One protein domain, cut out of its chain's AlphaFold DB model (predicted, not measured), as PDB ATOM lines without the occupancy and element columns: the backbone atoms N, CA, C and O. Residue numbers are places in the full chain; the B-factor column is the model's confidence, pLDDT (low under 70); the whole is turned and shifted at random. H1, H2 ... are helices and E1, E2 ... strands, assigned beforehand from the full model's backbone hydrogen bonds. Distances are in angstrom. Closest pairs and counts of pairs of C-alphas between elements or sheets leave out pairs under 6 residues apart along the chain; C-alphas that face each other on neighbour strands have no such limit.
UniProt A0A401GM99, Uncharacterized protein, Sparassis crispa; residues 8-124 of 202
ATOM      1  N   ASP A   8     176.536 103.745 161.944       87.12
ATOM      2  CA  ASP A   8     176.078 102.350 161.988       87.12
ATOM      3  C   ASP A   8     174.782 102.157 161.186       87.12
ATOM      4  O   ASP A   8     174.603 101.136 160.529       87.12
ATOM      5  N   GLU A   9     173.903 103.161 161.182       88.00
ATOM      6  CA  GLU A   9     172.757 103.216 160.273       88.00
ATOM      7  C   GLU A   9     173.224 103.371 158.818       88.00
ATOM      8  O   GLU A   9     172.780 102.630 157.945       88.00
ATOM      9  N   ALA A  10     174.157 104.286 158.542       90.00
ATOM     10  CA  ALA A  10     174.656 104.499 157.184       90.00
ATOM     11  C   ALA A  10     175.325 103.242 156.596       90.00
ATOM     12  O   ALA A  10     175.055 102.885 155.453       90.00
ATOM     13  N   LEU A  11     176.136 102.524 157.380       92.00
ATOM     14  CA  LEU A  11     176.834 101.306 156.953       92.00
ATOM     15  C   LEU A  11     175.885 100.156 156.587       92.00
ATOM     16  O   LEU A  11     176.280  99.239 155.870       92.00
ATOM     17  N   ARG A  12     174.636 100.206 157.053       92.19
ATOM     18  CA  ARG A  12     173.613  99.199 156.755       92.19
ATOM     19  C   ARG A  12     172.816  99.487 155.482       92.19
ATOM     20  O   ARG A  12     172.019  98.637 155.099       92.19
ATOM     21  N   ILE A  13     173.017 100.643 154.845       93.50
ATOM     22  CA  ILE A  13     172.330 101.003 153.599       93.50
ATOM     23  C   ILE A  13     172.682  99.985 152.514       93.50
ATOM     24  O   ILE A  13     173.858  99.695 152.262       93.50
ATOM     25  N   MET A  14     171.654  99.470 151.850       94.31
ATOM     26  CA  MET A  14     171.781  98.593 150.695       94.31
ATOM     27  C   MET A  14     171.473  99.340 149.398       94.31
ATOM     28  O   MET A  14     170.772 100.343 149.385       94.31
ATOM     29  N   TRP A  15     171.974  98.837 148.273       93.81
ATOM     30  CA  TRP A  15     171.656  99.384 146.953       93.81
ATOM     31  C   TRP A  15     170.160  99.306 146.623       93.81
ATOM     32  O   TRP A  15     169.670 100.138 145.870       93.81
ATOM     33  N   SER A  16     169.425  98.362 147.224       93.81
ATOM     34  CA  SER A  16     167.960  98.287 147.141       93.81
ATOM     35  C   SER A  16     167.248  99.494 147.751       93.81
ATOM     36  O   SER A  16     166.122  99.774 147.359       93.81
ATOM     37  N   ASP A  17     167.903 100.188 148.682       93.50
ATOM     38  CA  ASP A  17     167.369 101.339 149.414       93.50
ATOM     39  C   ASP A  17     167.625 102.658 148.656       93.50
ATOM     40  O   ASP A  17     167.139 103.722 149.043       93.50
ATOM     41  N   VAL A  18     168.444 102.611 147.597       94.44
ATOM     42  CA  VAL A  18     168.920 103.773 146.841       94.44
ATOM     43  C   VAL A  18     168.214 103.822 145.491       94.44
ATOM     44  O   VAL A  18     168.513 103.055 144.578       94.44
ATOM     45  N   HIS A  19     167.314 104.786 145.330       93.44
ATOM     46  CA  HIS A  19     166.536 104.966 144.110       93.44
ATOM     47  C   HIS A  19     166.990 106.221 143.367       93.44
ATOM     48  O   HIS A  19     166.933 107.332 143.894       93.44
ATOM     49  N   LEU A  20     167.438 106.052 142.125       91.44
ATOM     50  CA  LEU A  20     167.740 107.168 141.233       91.44
ATOM     51  C   LEU A  20     166.458 107.615 140.534       91.44
ATOM     52  O   LEU A  20     165.814 106.831 139.841       91.44
ATOM     53  N   GLU A  21     166.103 108.882 140.709       92.88
ATOM     54  CA  GLU A  21     164.871 109.467 140.191       92.88
ATOM     55  C   GLU A  21     165.155 110.748 139.407       92.88
ATOM     56  O   GLU A  21     166.129 111.457 139.661       92.88
ATOM     57  N   MET A  22     164.253 111.076 138.485       89.75
ATOM     58  CA  MET A  22     164.200 112.377 137.825       89.75
ATOM     59  C   MET A  22     163.009 113.158 138.380       89.75
ATOM     60  O   MET A  22     161.879 112.682 138.322       89.75
ATOM     61  N   CYS A  23     163.260 114.356 138.900       87.69
ATOM     62  CA  CYS A  23     162.239 115.286 139.378       87.69
ATOM     63  C   CYS A  23     162.474 116.631 138.693       87.69
ATOM     64  O   CYS A  23     163.563 117.189 138.814       87.69
ATOM     65  N   ASP A  24     161.490 117.121 137.938       87.12
ATOM     66  CA  ASP A  24     161.546 118.427 137.263       87.12
ATOM     67  C   ASP A  24     162.815 118.630 136.412       87.12
ATOM     68  O   ASP A  24     163.483 119.660 136.462       87.12
ATOM     69  N   GLY A  25     163.207 117.594 135.659       84.88
ATOM     70  CA  GLY A  25     164.412 117.619 134.819       84.88
ATOM     71  C   GLY A  25     165.737 117.507 135.583       84.88
ATOM     72  O   GLY A  25     166.795 117.508 134.959       84.88
ATOM     73  N   THR A  26     165.701 117.350 136.909       86.44
ATOM     74  CA  THR A  26     166.886 117.205 137.763       86.44
ATOM     75  C   THR A  26     166.978 115.795 138.339       86.44
ATOM     76  O   THR A  26     166.010 115.269 138.893       86.44
ATOM     77  N   SER A  27     168.158 115.173 138.250       87.88
ATOM     78  CA  SER A  27     168.409 113.884 138.901       87.88
ATOM     79  C   SER A  27     168.511 114.042 140.418       87.88
ATOM     80  O   SER A  27     169.229 114.912 140.920       87.88
ATOM     81  N   ARG A  28     167.834 113.161 141.151       93.25
ATOM     82  CA  ARG A  28     167.904 113.058 142.610       93.25
ATOM     83  C   ARG A  28     168.055 111.603 143.042       93.25
ATOM     84  O   ARG A  28     167.676 110.685 142.323       93.25
ATOM     85  N   VAL A  29     168.584 111.405 144.240       94.56
ATOM     86  CA  VAL A  29     168.566 110.118 144.937       94.56
ATOM     87  C   VAL A  29     167.463 110.168 145.987       94.56
ATOM     88  O   VAL A  29     167.491 111.031 146.863       94.56
ATOM     89  N   ARG A  30     166.503 109.247 145.910       94.88
ATOM     90  CA  ARG A  30     165.576 108.940 147.002       94.88
ATOM     91  C   ARG A  30     166.152 107.765 147.788       94.88
ATOM     92  O   ARG A  30     166.411 106.710 147.217       94.88
ATOM     93  N   LEU A  31     166.402 107.981 149.073       93.00
ATOM     94  CA  LEU A  31     166.952 106.984 149.983       93.00
ATOM     95  C   LEU A  31     165.858 106.538 150.958       93.00
ATOM     96  O   LEU A  31     165.458 107.307 151.839       93.00
ATOM     97  N   ASP A  32     165.412 105.297 150.793       90.94
ATOM     98  CA  ASP A  32     164.372 104.661 151.600       90.94
ATOM     99  C   ASP A  32     165.047 103.816 152.686       90.94
ATOM    100  O   ASP A  32     165.547 102.733 152.414       90.94
ATOM    101  N   LEU A  33     165.104 104.295 153.932       84.56
ATOM    102  CA  LEU A  33     165.758 103.535 155.002       84.56
ATOM    103  C   LEU A  33     164.791 102.522 155.631       84.56
ATOM    104  O   LEU A  33     163.811 102.944 156.250       84.56
ATOM    105  N   PRO A  34     165.080 101.206 155.581       70.06
ATOM    106  CA  PRO A  34     164.209 100.197 156.182       70.06
ATOM    107  C   PRO A  34     164.368 100.106 157.708       70.06
ATOM    108  O   PRO A  34     163.623  99.394 158.377       70.06
ATOM    109  N   PHE A  35     165.352 100.803 158.276       68.75
ATOM    110  CA  PHE A  35     165.650 100.794 159.701       68.75
ATOM    111  C   PHE A  35     165.983 102.204 160.187       68.75
ATOM    112  O   PHE A  35     166.675 102.979 159.528       68.75
ATOM    113  N   ARG A  36     165.555 102.514 161.408       66.56
ATOM    114  CA  ARG A  36     166.060 103.652 162.171       66.56
ATOM    115  C   ARG A  36     166.002 103.303 163.638       66.56
ATOM    116  O   ARG A  36     164.992 102.780 164.106       66.56
ATOM    117  N   LYS A  37     167.055 103.616 164.392       60.59
ATOM    118  CA  LYS A  37     167.067 103.274 165.824       60.59
ATOM    119  C   LYS A  37     165.963 103.988 166.613       60.59
ATOM    120  O   LYS A  37     165.543 103.500 167.654       60.59
ATOM    121  N   THR A  38     165.505 105.133 166.108       55.03
ATOM    122  CA  THR A  38     164.448 105.954 166.707       55.03
ATOM    123  C   THR A  38     163.052 105.675 166.148       55.03
ATOM    124  O   THR A  38     162.122 106.309 166.606       55.03
ATOM    125  N   ALA A  39     162.880 104.758 165.187       57.06
ATOM    126  CA  ALA A  39     161.569 104.437 164.608       57.06
ATOM    127  C   ALA A  39     161.313 102.925 164.686       57.06
ATOM    128  O   ALA A  39     161.376 102.211 163.687       57.06
ATOM    129  N   GLN A  40     161.070 102.427 165.903       51.44
ATOM    130  CA  GLN A  40     160.860 100.993 166.163       51.44
ATOM    131  C   GLN A  40     159.560 100.446 165.539       51.44
ATOM    132  O   GLN A  40     159.467  99.241 165.322       51.44
ATOM    133  N   ASN A  41     158.602 101.317 165.194       47.41
ATOM    134  CA  ASN A  41     157.267 100.946 164.708       47.41
ATOM    135  C   ASN A  41     157.049 101.181 163.193       47.41
ATOM    136  O   ASN A  41     155.924 101.061 162.716       47.41
ATOM    137  N   GLY A  42     158.104 101.491 162.426       51.97
ATOM    138  CA  GLY A  42     157.998 101.828 160.995       51.97
ATOM    139  C   GLY A  42     157.606 103.291 160.732       51.97
ATOM    140  O   GLY A  42     157.542 104.089 161.658       51.97
ATOM    141  N   GLY A  43     157.398 103.657 159.457       63.22
ATOM    142  CA  GLY A  43     156.961 105.010 159.057       63.22
ATOM    143  C   GLY A  43     158.073 106.023 158.745       63.22
ATOM    144  O   GLY A  43     157.835 107.225 158.776       63.22
ATOM    145  N   ILE A  44     159.293 105.575 158.436       74.25
ATOM    146  CA  ILE A  44     160.411 106.486 158.140       74.25
ATOM    147  C   ILE A  44     160.173 107.177 156.792       74.25
ATOM    148  O   ILE A  44     160.185 106.530 155.745       74.25
ATOM    149  N   ALA A  45     160.002 108.500 156.816       83.12
ATOM    150  CA  ALA A  45     159.964 109.299 155.598       83.12
ATOM    151  C   ALA A  45     161.302 109.188 154.835       83.12
ATOM    152  O   ALA A  45     162.370 109.220 155.458       83.12
ATOM    153  N   PRO A  46     161.267 109.075 153.498       89.31
ATOM    154  CA  PRO A  46     162.475 108.914 152.704       89.31
ATOM    155  C   PRO A  46     163.303 110.201 152.645       89.31
ATOM    156  O   PRO A  46     162.779 111.315 152.716       89.31
ATOM    157  N   PHE A  47     164.614 110.049 152.458       91.75
ATOM    158  CA  PHE A  47     165.512 111.181 152.247       91.75
ATOM    159  C   PHE A  47     165.625 111.496 150.758       91.75
ATOM    160  O   PHE A  47     166.063 110.662 149.969       91.75
ATOM    161  N   TYR A  48     165.300 112.729 150.382       93.19
ATOM    162  CA  TYR A  48     165.468 113.224 149.016       93.19
ATOM    163  C   TYR A  48     166.756 114.035 148.887       93.19
ATOM    164  O   TYR A  48     166.901 115.110 149.471       93.19
ATOM    165  N   LEU A  49     167.704 113.517 148.116       93.12
ATOM    166  CA  LEU A  49     169.033 114.085 147.937       93.12
ATOM    167  C   LEU A  49     169.186 114.599 146.510       93.12
ATOM    168  O   LEU A  49     169.163 113.827 145.556       93.12
ATOM    169  N   TYR A  50     169.374 115.905 146.368       92.19
ATOM    170  CA  TYR A  50     169.556 116.553 145.073       92.19
ATOM    171  C   TYR A  50     171.042 116.715 144.728       92.19
ATOM    172  O   TYR A  50     171.935 116.593 145.578       92.19
ATOM    173  N   LEU A  51     171.312 116.993 143.455       90.88
ATOM    174  CA  LEU A  51     172.630 117.430 143.010       90.88
ATOM    175  C   LEU A  51     172.992 118.772 143.669       90.88
ATOM    176  O   LEU A  51     172.164 119.671 143.772       90.88
ATOM    177  N   ASP A  52     174.241 118.900 144.114       88.44
ATOM    178  CA  ASP A  52     174.811 120.139 144.652       88.44
ATOM    179  C   ASP A  52     176.088 120.434 143.862       88.44
ATOM    180  O   ASP A  52     177.151 119.874 144.134       88.44
ATOM    181  N   THR A  53     175.953 121.249 142.818       87.44
ATOM    182  CA  THR A  53     177.061 121.618 141.925       87.44
ATOM    183  C   THR A  53     177.955 122.701 142.521       87.44
ATOM    184  O   THR A  53     179.107 122.822 142.116       87.44
ATOM    185  N   THR A  54     177.456 123.454 143.503       87.94
ATOM    186  CA  THR A  54     178.209 124.503 144.201       87.94
ATOM    187  C   THR A  54     179.196 123.907 145.201       87.94
ATOM    188  O   THR A  54     180.289 124.437 145.390       87.94
ATOM    189  N   ARG A  55     178.832 122.792 145.847       88.00
ATOM    190  CA  ARG A  55     179.687 122.055 146.791       88.00
ATOM    191  C   ARG A  55     179.755 120.577 146.397       88.00
ATOM    192  O   ARG A  55     179.194 119.731 147.101       88.00
ATOM    193  N   PRO A  56     180.461 120.237 145.306       89.06
ATOM    194  CA  PRO A  56     180.538 118.861 144.812       89.06
ATOM    195  C   PRO A  56     181.086 117.884 145.866       89.06
ATOM    196  O   PRO A  56     180.588 116.771 146.001       89.06
ATOM    197  N   TRP A  57     182.019 118.329 146.717       87.50
ATOM    198  CA  TRP A  57     182.567 117.528 147.823       87.50
ATOM    199  C   TRP A  57     181.548 117.190 148.930       87.50
ATOM    200  O   TRP A  57     181.808 116.322 149.758       87.50
ATOM    201  N   MET A  58     180.388 117.857 148.964       87.88
ATOM    202  CA  MET A  58     179.268 117.564 149.874       87.88
ATOM    203  C   MET A  58     178.042 116.992 149.145       87.88
ATOM    204  O   MET A  58     176.953 116.921 149.734       87.88
ATOM    205  N   CYS A  59     178.180 116.631 147.866       91.25
ATOM    206  CA  CYS A  59     177.081 116.143 147.048       91.25
ATOM    207  C   CYS A  59     176.960 114.611 147.149       91.25
ATOM    208  O   CYS A  59     177.730 113.888 146.513       91.25
ATOM    209  N   PRO A  60     175.971 114.075 147.891       89.94
ATOM    210  CA  PRO A  60     175.807 112.629 148.017       89.94
ATOM    211  C   PRO A  60     175.434 111.965 146.685       89.94
ATOM    212  O   PRO A  60     175.848 110.840 146.445       89.94
ATOM    213  N   VAL A  61     174.710 112.654 145.792       92.50
ATOM    214  CA  VAL A  61     174.369 112.121 144.460       92.50
ATOM    215  C   VAL A  61     175.634 111.867 143.637       92.50
ATOM    216  O   VAL A  61     175.779 110.799 143.048       92.50
ATOM    217  N   GLN A  62     176.584 112.810 143.645       92.44
ATOM    218  CA  GLN A  62     177.880 112.614 142.992       92.44
ATOM    219  C   GLN A  62     178.691 111.507 143.673       92.44
ATOM    220  O   GLN A  62     179.276 110.686 142.972       92.44
ATOM    221  N   ALA A  63     178.681 111.435 145.008       92.62
ATOM    222  CA  ALA A  63     179.371 110.376 145.744       92.62
ATOM    223  C   ALA A  63     178.831 108.977 145.389       92.62
ATOM    224  O   ALA A  63     179.616 108.078 145.092       92.62
ATOM    225  N   PHE A  64     177.505 108.800 145.327       92.88
ATOM    226  CA  PHE A  64     176.882 107.549 144.879       92.88
ATOM    227  C   PHE A  64     177.248 107.210 143.433       92.88
ATOM    228  O   PHE A  64     177.608 106.070 143.148       92.88
ATOM    229  N   ALA A  65     177.201 108.188 142.525       91.75
ATOM    230  CA  ALA A  65     177.552 107.982 141.122       91.75
ATOM    231  C   ALA A  65     179.028 107.583 140.943       91.75
ATOM    232  O   ALA A  65     179.336 106.650 140.201       91.75
ATOM    233  N   GLN A  66     179.947 108.250 141.645       93.38
ATOM    234  CA  GLN A  66     181.368 107.903 141.628       93.38
ATOM    235  C   GLN A  66     181.602 106.506 142.199       93.38
ATOM    236  O   GLN A  66     182.312 105.708 141.585       93.38
ATOM    237  N   TRP A  67     180.964 106.187 143.326       93.00
ATOM    238  CA  TRP A  67     181.076 104.872 143.942       93.00
ATOM    239  C   TRP A  67     180.559 103.764 143.022       93.00
ATOM    240  O   TRP A  67     181.251 102.775 142.806       93.00
ATOM    241  N   TRP A  68     179.415 103.980 142.373       92.06
ATOM    242  CA  TRP A  68     178.866 103.069 141.371       92.06
ATOM    243  C   TRP A  68     179.848 102.800 140.223       92.06
ATOM    244  O   TRP A  68     180.080 101.650 139.846       92.06
ATOM    245  N   VAL A  69     180.461 103.852 139.668       93.31
ATOM    246  CA  VAL A  69     181.459 103.720 138.593       93.31
ATOM    247  C   VAL A  69     182.685 102.938 139.067       93.31
ATOM    248  O   VAL A  69     183.195 102.104 138.318       93.31
ATOM    249  N   ILE A  70     183.152 103.177 140.295       92.38
ATOM    250  CA  ILE A  70     184.275 102.443 140.889       92.38
ATOM    251  C   ILE A  70     183.914 100.963 141.063       92.38
ATOM    252  O   ILE A  70     184.665 100.112 140.591       92.38
ATOM    253  N   CYS A  71     182.750 100.643 141.639       91.25
ATOM    254  CA  CYS A  71     182.279  99.263 141.781       91.25
ATOM    255  C   CYS A  71     182.246  98.540 140.432       91.25
ATOM    256  O   CYS A  71     182.813  97.456 140.306       91.25
ATOM    257  N   ARG A  72     181.695  99.176 139.391       91.50
ATOM    258  CA  ARG A  72     181.671  98.600 138.040       91.50
ATOM    259  C   ARG A  72     183.064  98.339 137.471       91.50
ATOM    260  O   ARG A  72     183.272  97.302 136.850       91.50
ATOM    261  N   LYS A  73     184.018  99.253 137.675       92.56
ATOM    262  CA  LYS A  73     185.416  99.065 137.238       92.56
ATOM    263  C   LYS A  73     186.105  97.909 137.967       92.56
ATOM    264  O   LYS A  73     186.962  97.262 137.379       92.56
ATOM    265  N   LEU A  74     185.720  97.652 139.214       89.94
ATOM    266  CA  LEU A  74     186.217  96.541 140.027       89.94
ATOM    267  C   LEU A  74     185.476  95.215 139.769       89.94
ATOM    268  O   LEU A  74     185.798  94.216 140.404       89.94
ATOM    269  N   GLY A  75     184.485  95.188 138.866       90.75
ATOM    270  CA  GLY A  75     183.660  94.000 138.615       90.75
ATOM    271  C   GLY A  75     182.706  93.660 139.766       90.75
ATOM    272  O   GLY A  75     182.335  92.503 139.938       90.75
ATOM    273  N   ILE A  76     182.339  94.652 140.580       90.75
ATOM    274  CA  ILE A  76     181.427  94.501 141.713       90.75
ATOM    275  C   ILE A  76     180.037  94.948 141.285       90.75
ATOM    276  O   ILE A  76     179.814  96.121 140.972       90.75
ATOM    277  N   GLU A  77     179.091  94.018 141.342       89.38
ATOM    278  CA  GLU A  77     177.691  94.313 141.073       89.38
ATOM    279  C   GLU A  77     177.078  95.172 142.200       89.38
ATOM    280  O   GLU A  77     177.303  94.899 143.391       89.38
ATOM    281  N   PRO A  78     176.280  96.197 141.858       88.44
ATOM    282  CA  PRO A  78     175.681  97.125 142.811       88.44
ATOM    283  C   PRO A  78     174.414  96.532 143.449       88.44
ATOM    284  O   PRO A  78     173.297  97.009 143.269       88.44
ATOM    285  N   GLN A  79     174.599  95.452 144.202       92.38
ATOM    286  CA  GLN A  79     173.556  94.735 144.945       92.38
ATOM    287  C   GLN A  79     173.950  94.579 146.420       92.38
ATOM    288  O   GLN A  79     175.133  94.602 146.733       92.38
ATOM    289  N   GLY A  80     173.021  94.395 147.358       94.06
ATOM    290  CA  GLY A  80     173.360  94.279 148.792       94.06
ATOM    291  C   GLY A  80     173.950  95.572 149.374       94.06
ATOM    292  O   GLY A  80     173.582  96.653 148.933       94.06
ATOM    293  N   TYR A  81     174.871  95.489 150.341       94.94
ATOM    294  CA  TYR A  81     175.398  96.670 151.052       94.94
ATOM    295  C   TYR A  81     176.155  97.668 150.161       94.94
ATOM    296  O   TYR A  81     177.076  97.286 149.439       94.94
ATOM    297  N   VAL A  82     175.841  98.961 150.289       94.25
ATOM    298  CA  VAL A  82     176.596 100.051 149.641       94.25
ATOM    299  C   VAL A  82     178.018 100.114 150.199       94.25
ATOM    300  O   VAL A  82     178.985 100.197 149.440       94.25
ATOM    301  N   PHE A  83     178.150 100.036 151.527       93.25
ATOM    302  CA  PHE A  83     179.427 100.064 152.237       93.25
ATOM    303  C   PHE A  83     179.925  98.638 152.485       93.25
ATOM    304  O   PHE A  83     179.601  97.995 153.485       93.25
ATOM    305  N   ARG A  84     180.707  98.134 151.534       93.12
ATOM    306  CA  ARG A  84     181.280  96.784 151.557       93.12
ATOM    307  C   ARG A  84     182.384  96.636 152.597       93.12
ATOM    308  O   ARG A  84     183.147  97.568 152.853       93.12
ATOM    309  N   LYS A  85     182.540  95.421 153.121       94.56
ATOM    310  CA  LYS A  85     183.687  95.033 153.947       94.56
ATOM    311  C   LYS A  85     184.997  95.338 153.223       94.56
ATOM    312  O   LYS A  85     185.180  94.934 152.077       94.56
ATOM    313  N   ARG A  86     185.922  96.006 153.911       91.00
ATOM    314  CA  ARG A  86     187.281  96.258 153.421       91.00
ATOM    315  C   ARG A  86     188.092  94.960 153.390       91.00
ATOM    316  O   ARG A  86     188.014  94.160 154.324       91.00
ATOM    317  N   ILE A  87     188.876  94.771 152.334       89.94
ATOM    318  CA  ILE A  87     189.774  93.631 152.135       89.94
ATOM    319  C   ILE A  87     191.165  94.170 151.791       89.94
ATOM    320  O   ILE A  87     191.345  94.841 150.779       89.94
ATOM    321  N   GLY A  88     192.162  93.875 152.626       86.06
ATOM    322  CA  GLY A  88     193.507  94.431 152.458       86.06
ATOM    323  C   GLY A  88     193.541  95.954 152.634       86.06
ATOM    324  O   GLY A  88     192.769  96.510 153.414       86.06
ATOM    325  N   GLN A  89     194.456  96.625 151.929       80.56
ATOM    326  CA  GLN A  89     194.626  98.077 152.038       80.56
ATOM    327  C   GLN A  89     193.549  98.840 151.253       80.56
ATOM    328  O   GLN A  89     192.819  99.616 151.869       80.56
ATOM    329  N   ASP A  90     193.371  98.536 149.965       82.12
ATOM    330  CA  ASP A  90     192.490  99.305 149.062       82.12
ATOM    331  C   ASP A  90     191.351  98.477 148.445       82.12
ATOM    332  O   ASP A  90     190.628  98.938 147.563       82.12
ATOM    333  N   GLY A  91     191.184  97.228 148.885       88.06
ATOM    334  CA  GLY A  91     190.155  96.332 148.372       88.06
ATOM    335  C   GLY A  91     188.843  96.420 149.145       88.06
ATOM    336  O   GLY A  91     188.788  96.773 150.327       88.06
ATOM    337  N   VAL A  92     187.769  96.007 148.482       92.50
ATOM    338  CA  VAL A  92     186.449  95.788 149.082       92.50
ATOM    339  C   VAL A  92     185.925  94.407 148.694       92.50
ATOM    340  O   VAL A  92     186.310  93.861 147.661       92.50
ATOM    341  N   SER A  93     185.072  93.819 149.531       93.19
ATOM    342  CA  SER A  93     184.520  92.488 149.279       93.19
ATOM    343  C   SER A  93     183.654  92.478 148.020       93.19
ATOM    344  O   SER A  93     182.795  93.342 147.823       93.19
ATOM    345  N   VAL A  94     183.864  91.455 147.192       91.81
ATOM    346  CA  VAL A  94     183.012  91.137 146.039       91.81
ATOM    347  C   VAL A  94     181.670  90.541 146.470       91.81
ATOM    348  O   VAL A  94     180.700  90.600 145.720       91.81
ATOM    349  N   ASN A  95     181.596  89.978 147.683       92.62
ATOM    350  CA  ASN A  95     180.368  89.393 148.199       92.62
ATOM    351  C   ASN A  95     179.398  90.494 148.637       92.62
ATOM    352  O   ASN A  95     179.725  91.362 149.448       92.62
ATOM    353  N   ALA A  96     178.169  90.416 148.129       93.06
ATOM    354  CA  ALA A  96     177.155  91.423 148.365       93.06
ATOM    355  C   ALA A  96     176.660  91.519 149.819       93.06
ATOM    356  O   ALA A  96     176.185  92.573 150.255       93.06
ATOM    357  N   GLY A  97     176.763  90.417 150.564       93.81
ATOM    358  CA  GLY A  97     176.338  90.336 151.961       93.81
ATOM    359  C   GLY A  97     177.376  90.837 152.965       93.81
ATOM    360  O   GLY A  97     177.049  91.005 154.138       93.81
ATOM    361  N   ASP A  98     178.608  91.104 152.532       94.31
ATOM    362  CA  ASP A  98     179.688  91.489 153.435       94.31
ATOM    363  C   ASP A  98     179.648  92.997 153.717       94.31
ATOM    364  O   ASP A  98     180.204  93.807 152.968       94.31
ATOM    365  N   ALA A  99     179.009  93.378 154.822       94.25
ATOM    366  CA  ALA A  99     178.980  94.758 155.298       94.25
ATOM    367  C   ALA A  99     180.321  95.197 155.909       94.25
ATOM    368  O   ALA A  99     181.031  94.417 156.552       94.25
ATOM    369  N   MET A 100     180.642  96.482 155.763       94.75
ATOM    370  CA  MET A 100     181.700  97.121 156.540       94.75
ATOM    371  C   MET A 100     181.338  97.127 158.030       94.75
ATOM    372  O   MET A 100     180.230  97.501 158.410       94.75
ATOM    373  N   SER A 101     182.280  96.725 158.887       92.75
ATOM    374  CA  SER A 101     182.086  96.798 160.334       92.75
ATOM    375  C   SER A 101     182.276  98.226 160.852       92.75
ATOM    376  O   SER A 101     183.018  99.026 160.278       92.75
ATOM    377  N   ASN A 102     181.648  98.524 161.991       90.88
ATOM    378  CA  ASN A 102     181.808  99.803 162.684       90.88
ATOM    379  C   ASN A 102     183.275 100.105 163.020       90.88
ATOM    380  O   ASN A 102     183.716 101.240 162.864       90.88
ATOM    381  N   ASP A 103     184.030  99.091 163.447       90.75
ATOM    382  CA  ASP A 103     185.440  99.247 163.809       90.75
ATOM    383  C   ASP A 103     186.304  99.560 162.585       90.75
ATOM    384  O   ASP A 103     187.123 100.474 162.637       90.75
ATOM    385  N   ALA A 104     186.062  98.876 161.459       92.00
ATOM    386  CA  ALA A 104     186.776  99.139 160.210       92.00
ATOM    387  C   ALA A 104     186.486 100.552 159.685       92.00
ATOM    388  O   ALA A 104     187.398 101.248 159.234       92.00
ATOM    389  N   PHE A 105     185.230 101.000 159.770       91.88
ATOM    390  CA  PHE A 105     184.869 102.371 159.421       91.88
ATOM    391  C   PHE A 105     185.566 103.389 160.326       91.88
ATOM    392  O   PHE A 105     186.159 104.340 159.822       91.88
ATOM    393  N   LEU A 106     185.524 103.190 161.649       91.44
ATOM    394  CA  LEU A 106     186.178 104.088 162.599       91.44
ATOM    395  C   LEU A 106     187.684 104.164 162.359       91.44
ATOM    396  O   LEU A 106     188.237 105.256 162.402       91.44
ATOM    397  N   GLU A 107     188.345 103.043 162.090       91.25
ATOM    398  CA  GLU A 107     189.766 103.024 161.746       91.25
ATOM    399  C   GLU A 107     190.049 103.882 160.503       91.25
ATOM    400  O   GLU A 107     190.866 104.800 160.565       91.25
ATOM    401  N   CYS A 108     189.318 103.653 159.405       91.06
ATOM    402  CA  CYS A 108     189.478 104.426 158.170       91.06
ATOM    403  C   CYS A 108     189.215 105.917 158.401       91.06
ATOM    404  O   CYS A 108     189.971 106.774 157.952       91.06
ATOM    405  N   PHE A 109     188.157 106.235 159.140       91.31
ATOM    406  CA  PHE A 109     187.789 107.608 159.434       91.31
ATOM    407  C   PHE A 109     188.855 108.324 160.272       91.31
ATOM    408  O   PHE A 109     189.207 109.461 159.966       91.31
ATOM    409  N   ARG A 110     189.417 107.663 161.290       93.12
ATOM    410  CA  ARG A 110     190.503 108.227 162.104       93.12
ATOM    411  C   ARG A 110     191.765 108.465 161.280       93.12
ATOM    412  O   ARG A 110     192.379 109.512 161.443       93.12
ATOM    413  N   ASN A 111     192.108 107.545 160.379       92.94
ATOM    414  CA  ASN A 111     193.239 107.721 159.468       92.94
ATOM    415  C   ASN A 111     193.019 108.928 158.544       92.94
ATOM    416  O   ASN A 111     193.880 109.800 158.482       92.94
ATOM    417  N   ASN A 112     191.825 109.064 157.957       92.12
ATOM    418  CA  ASN A 112     191.482 110.224 157.128       92.12
ATOM    419  C   ASN A 112     191.588 111.552 157.903       92.12
ATOM    420  O   ASN A 112     192.008 112.558 157.338       92.12
ATOM    421  N   LEU A 113     191.207 111.575 159.189       93.00
ATOM    422  CA  LEU A 113     191.375 112.756 160.044       93.00
ATOM    423  C   LEU A 113     192.856 113.069 160.295       93.00
ATOM    424  O   LEU A 113     193.256 114.228 160.189       93.00
ATOM    425  N   CYS A 114     193.676 112.050 160.565       95.31
ATOM    426  CA  CYS A 114     195.121 112.209 160.708       95.31
ATOM    427  C   CYS A 114     195.768 112.777 159.436       95.31
ATOM    428  O   CYS A 114     196.605 113.676 159.540       95.31
ATOM    429  N   ASP A 115     195.344 112.327 158.252       95.50
ATOM    430  CA  ASP A 115     195.873 112.795 156.963       95.50
ATOM    431  C   ASP A 115     195.641 114.298 156.751       95.50
ATOM    432  O   ASP A 115     196.507 115.011 156.236       95.50
ATOM    433  N   ILE A 116     194.499 114.812 157.222       94.69
ATOM    434  CA  ILE A 116     194.178 116.248 157.197       94.69
ATOM    435  C   ILE A 116     194.609 116.990 158.472       94.69
ATOM    436  O   ILE A 116     194.242 118.150 158.662       94.69
ATOM    437  N   LYS A 117     195.412 116.350 159.334       95.31
ATOM    438  CA  LYS A 117     195.966 116.909 160.581       95.31
ATOM    439  C   LYS A 117     194.908 117.328 161.610       95.31
ATOM    440  O   LYS A 117     195.115 118.274 162.369       95.31
ATOM    441  N   VAL A 118     193.787 116.613 161.661       91.88
ATOM    442  CA  VAL A 118     192.736 116.773 162.673       91.88
ATOM    443  C   VAL A 118     192.861 115.662 163.714       91.88
ATOM    444  O   VAL A 118     192.989 114.493 163.364       91.88
ATOM    445  N   ASP A 119     192.805 116.013 165.004       90.62
ATOM    446  CA  ASP A 119     192.833 115.029 166.092       90.62
ATOM    447  C   ASP A 119     191.587 114.125 166.031       90.62
ATOM    448  O   ASP A 119     190.471 114.626 166.176       90.62
ATOM    449  N   PRO A 120     191.736 112.801 165.852       91.19
ATOM    450  CA  PRO A 120     190.600 111.897 165.734       91.19
ATOM    451  C   PRO A 120     189.880 111.594 167.054       91.19
ATOM    452  O   PRO A 120     188.745 111.117 167.027       91.19
ATOM    453  N   ARG A 121     190.508 111.823 168.217       88.69
ATOM    454  CA  ARG A 121     189.990 111.382 169.531       88.69
ATOM    455  C   ARG A 121     188.604 111.932 169.898       88.69
ATOM    456  O   ARG A 121     187.829 111.175 170.484       88.69
ATOM    457  N   PRO A 122     188.246 113.187 169.566       85.88
ATOM    458  CA  PRO A 122     186.916 113.723 169.851       85.88
ATOM    459  C   PRO A 122     185.807 113.127 168.974       85.88
ATOM    460  O   PRO A 122     184.626 113.355 169.251       85.88
ATOM    461  N   TYR A 123     186.154 112.392 167.911       84.81
ATOM    462  CA  TYR A 123     185.190 111.921 166.926       84.81
ATOM    463  C   TYR A 123     184.817 110.439 167.110       84.81
ATOM    464  O   TYR A 123     185.667 109.563 167.273       84.81
ATOM    465  N   GLY A 124     183.516 110.143 167.052       81.69
ATOM    466  CA  GLY A 124     182.952 108.805 167.235       81.69
ATOM    467  C   GLY A 124     181.536 108.660 166.667       81.69
ATOM    468  O   GLY A 124     181.125 109.417 165.787       81.69
TER     469      GLY A 124
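What this domain is: This is residues 8 to 124 of the 202 residues of an uncharacterized protein of Sparassis crispa (UniProt A0A401GM99). A small sheet of three antiparallel strands, E1, E2 and E3, stands at one end of the domain, and the helix H2 crosses one of its faces, meeting it through residues 60 to 65. The helix H3 stands at the other end, away from the sheet and H2, and the long loop of residues 74 to 101 runs between the two longer helices; another long loop, residues 32 to 46, reaches out from the sheet between E2 and E3. The printed part has 117 residues, with three named helices and three named strands in the order H1, E1, E2, E3, H2, H3; the sheet's order is E1, E2, E3. The class is mixed, helices and strands, with under half of the residues, 48, in named elements. The whole is only just compact, close to loose, with a radius of gyration of the C-alphas of 15.7 A and spans of 41 by 36 by 31 A.

Where its parts are: Begin with the sheet: find C-alpha 18 at (168.920, 103.773, 146.841), where E1, residues 18 to 23, starts its 15.3 A. E2, residues 26 to 31, runs 15.9 A, and E3, residues 47 to 50, runs 9.8 A. From C-alpha 60 at (175.807, 112.629, 148.017), H2, residues 60 to 73, runs 19.8 A. H1 is residues 8 to 11, 5.2 A long. H3, residues 102 to 115, runs 20.0 A to C-alpha 115 at (195.873, 112.795, 156.963).

How they stand to each other: Look first at E1 and E2, a hairpin with directions at 148 degrees: N 21 and O 28 are 2.9 A apart, within hydrogen-bond range. E2 and E3 are also a hairpin, at 155 degrees, with N 29 and O 49 at 2.8 A. These strands form a meander, each the antiparallel neighbour of the one before, with E1 and E3 at the edges. H2 is on the sheet at a height of 12.2 A, over E1 and E2, and runs across the strands, at 67 degrees to E1 on the local plane. Its closest C-alphas to E2 are those of Val 61 and Val 29, 6.2 A apart. H3 is not on the sheet and is apart from H2. H1 and H3 are close but not clearly touching; their closest C-alphas, of Asp 8 and Asn 102, are 6.3 A apart. In H2 and H3 every O i to N i+4 pair is within hydrogen-bond range; H1 is too short for such a pair.

The domain as a whole: The two C-alphas farthest apart, those of Asp 24 and Arg 121, are 43.6 A apart. The printed part has no cut. The links E2 to E3, 15 residues, and H2 to H3, 28 residues, are long; within the second, look for residues 86 to 87 pairing antiparallel with residues 91 to 92. The mean pLDDT of the printed part is 88.2, and you will find the model's confidence under 70 at residues 35 to 43.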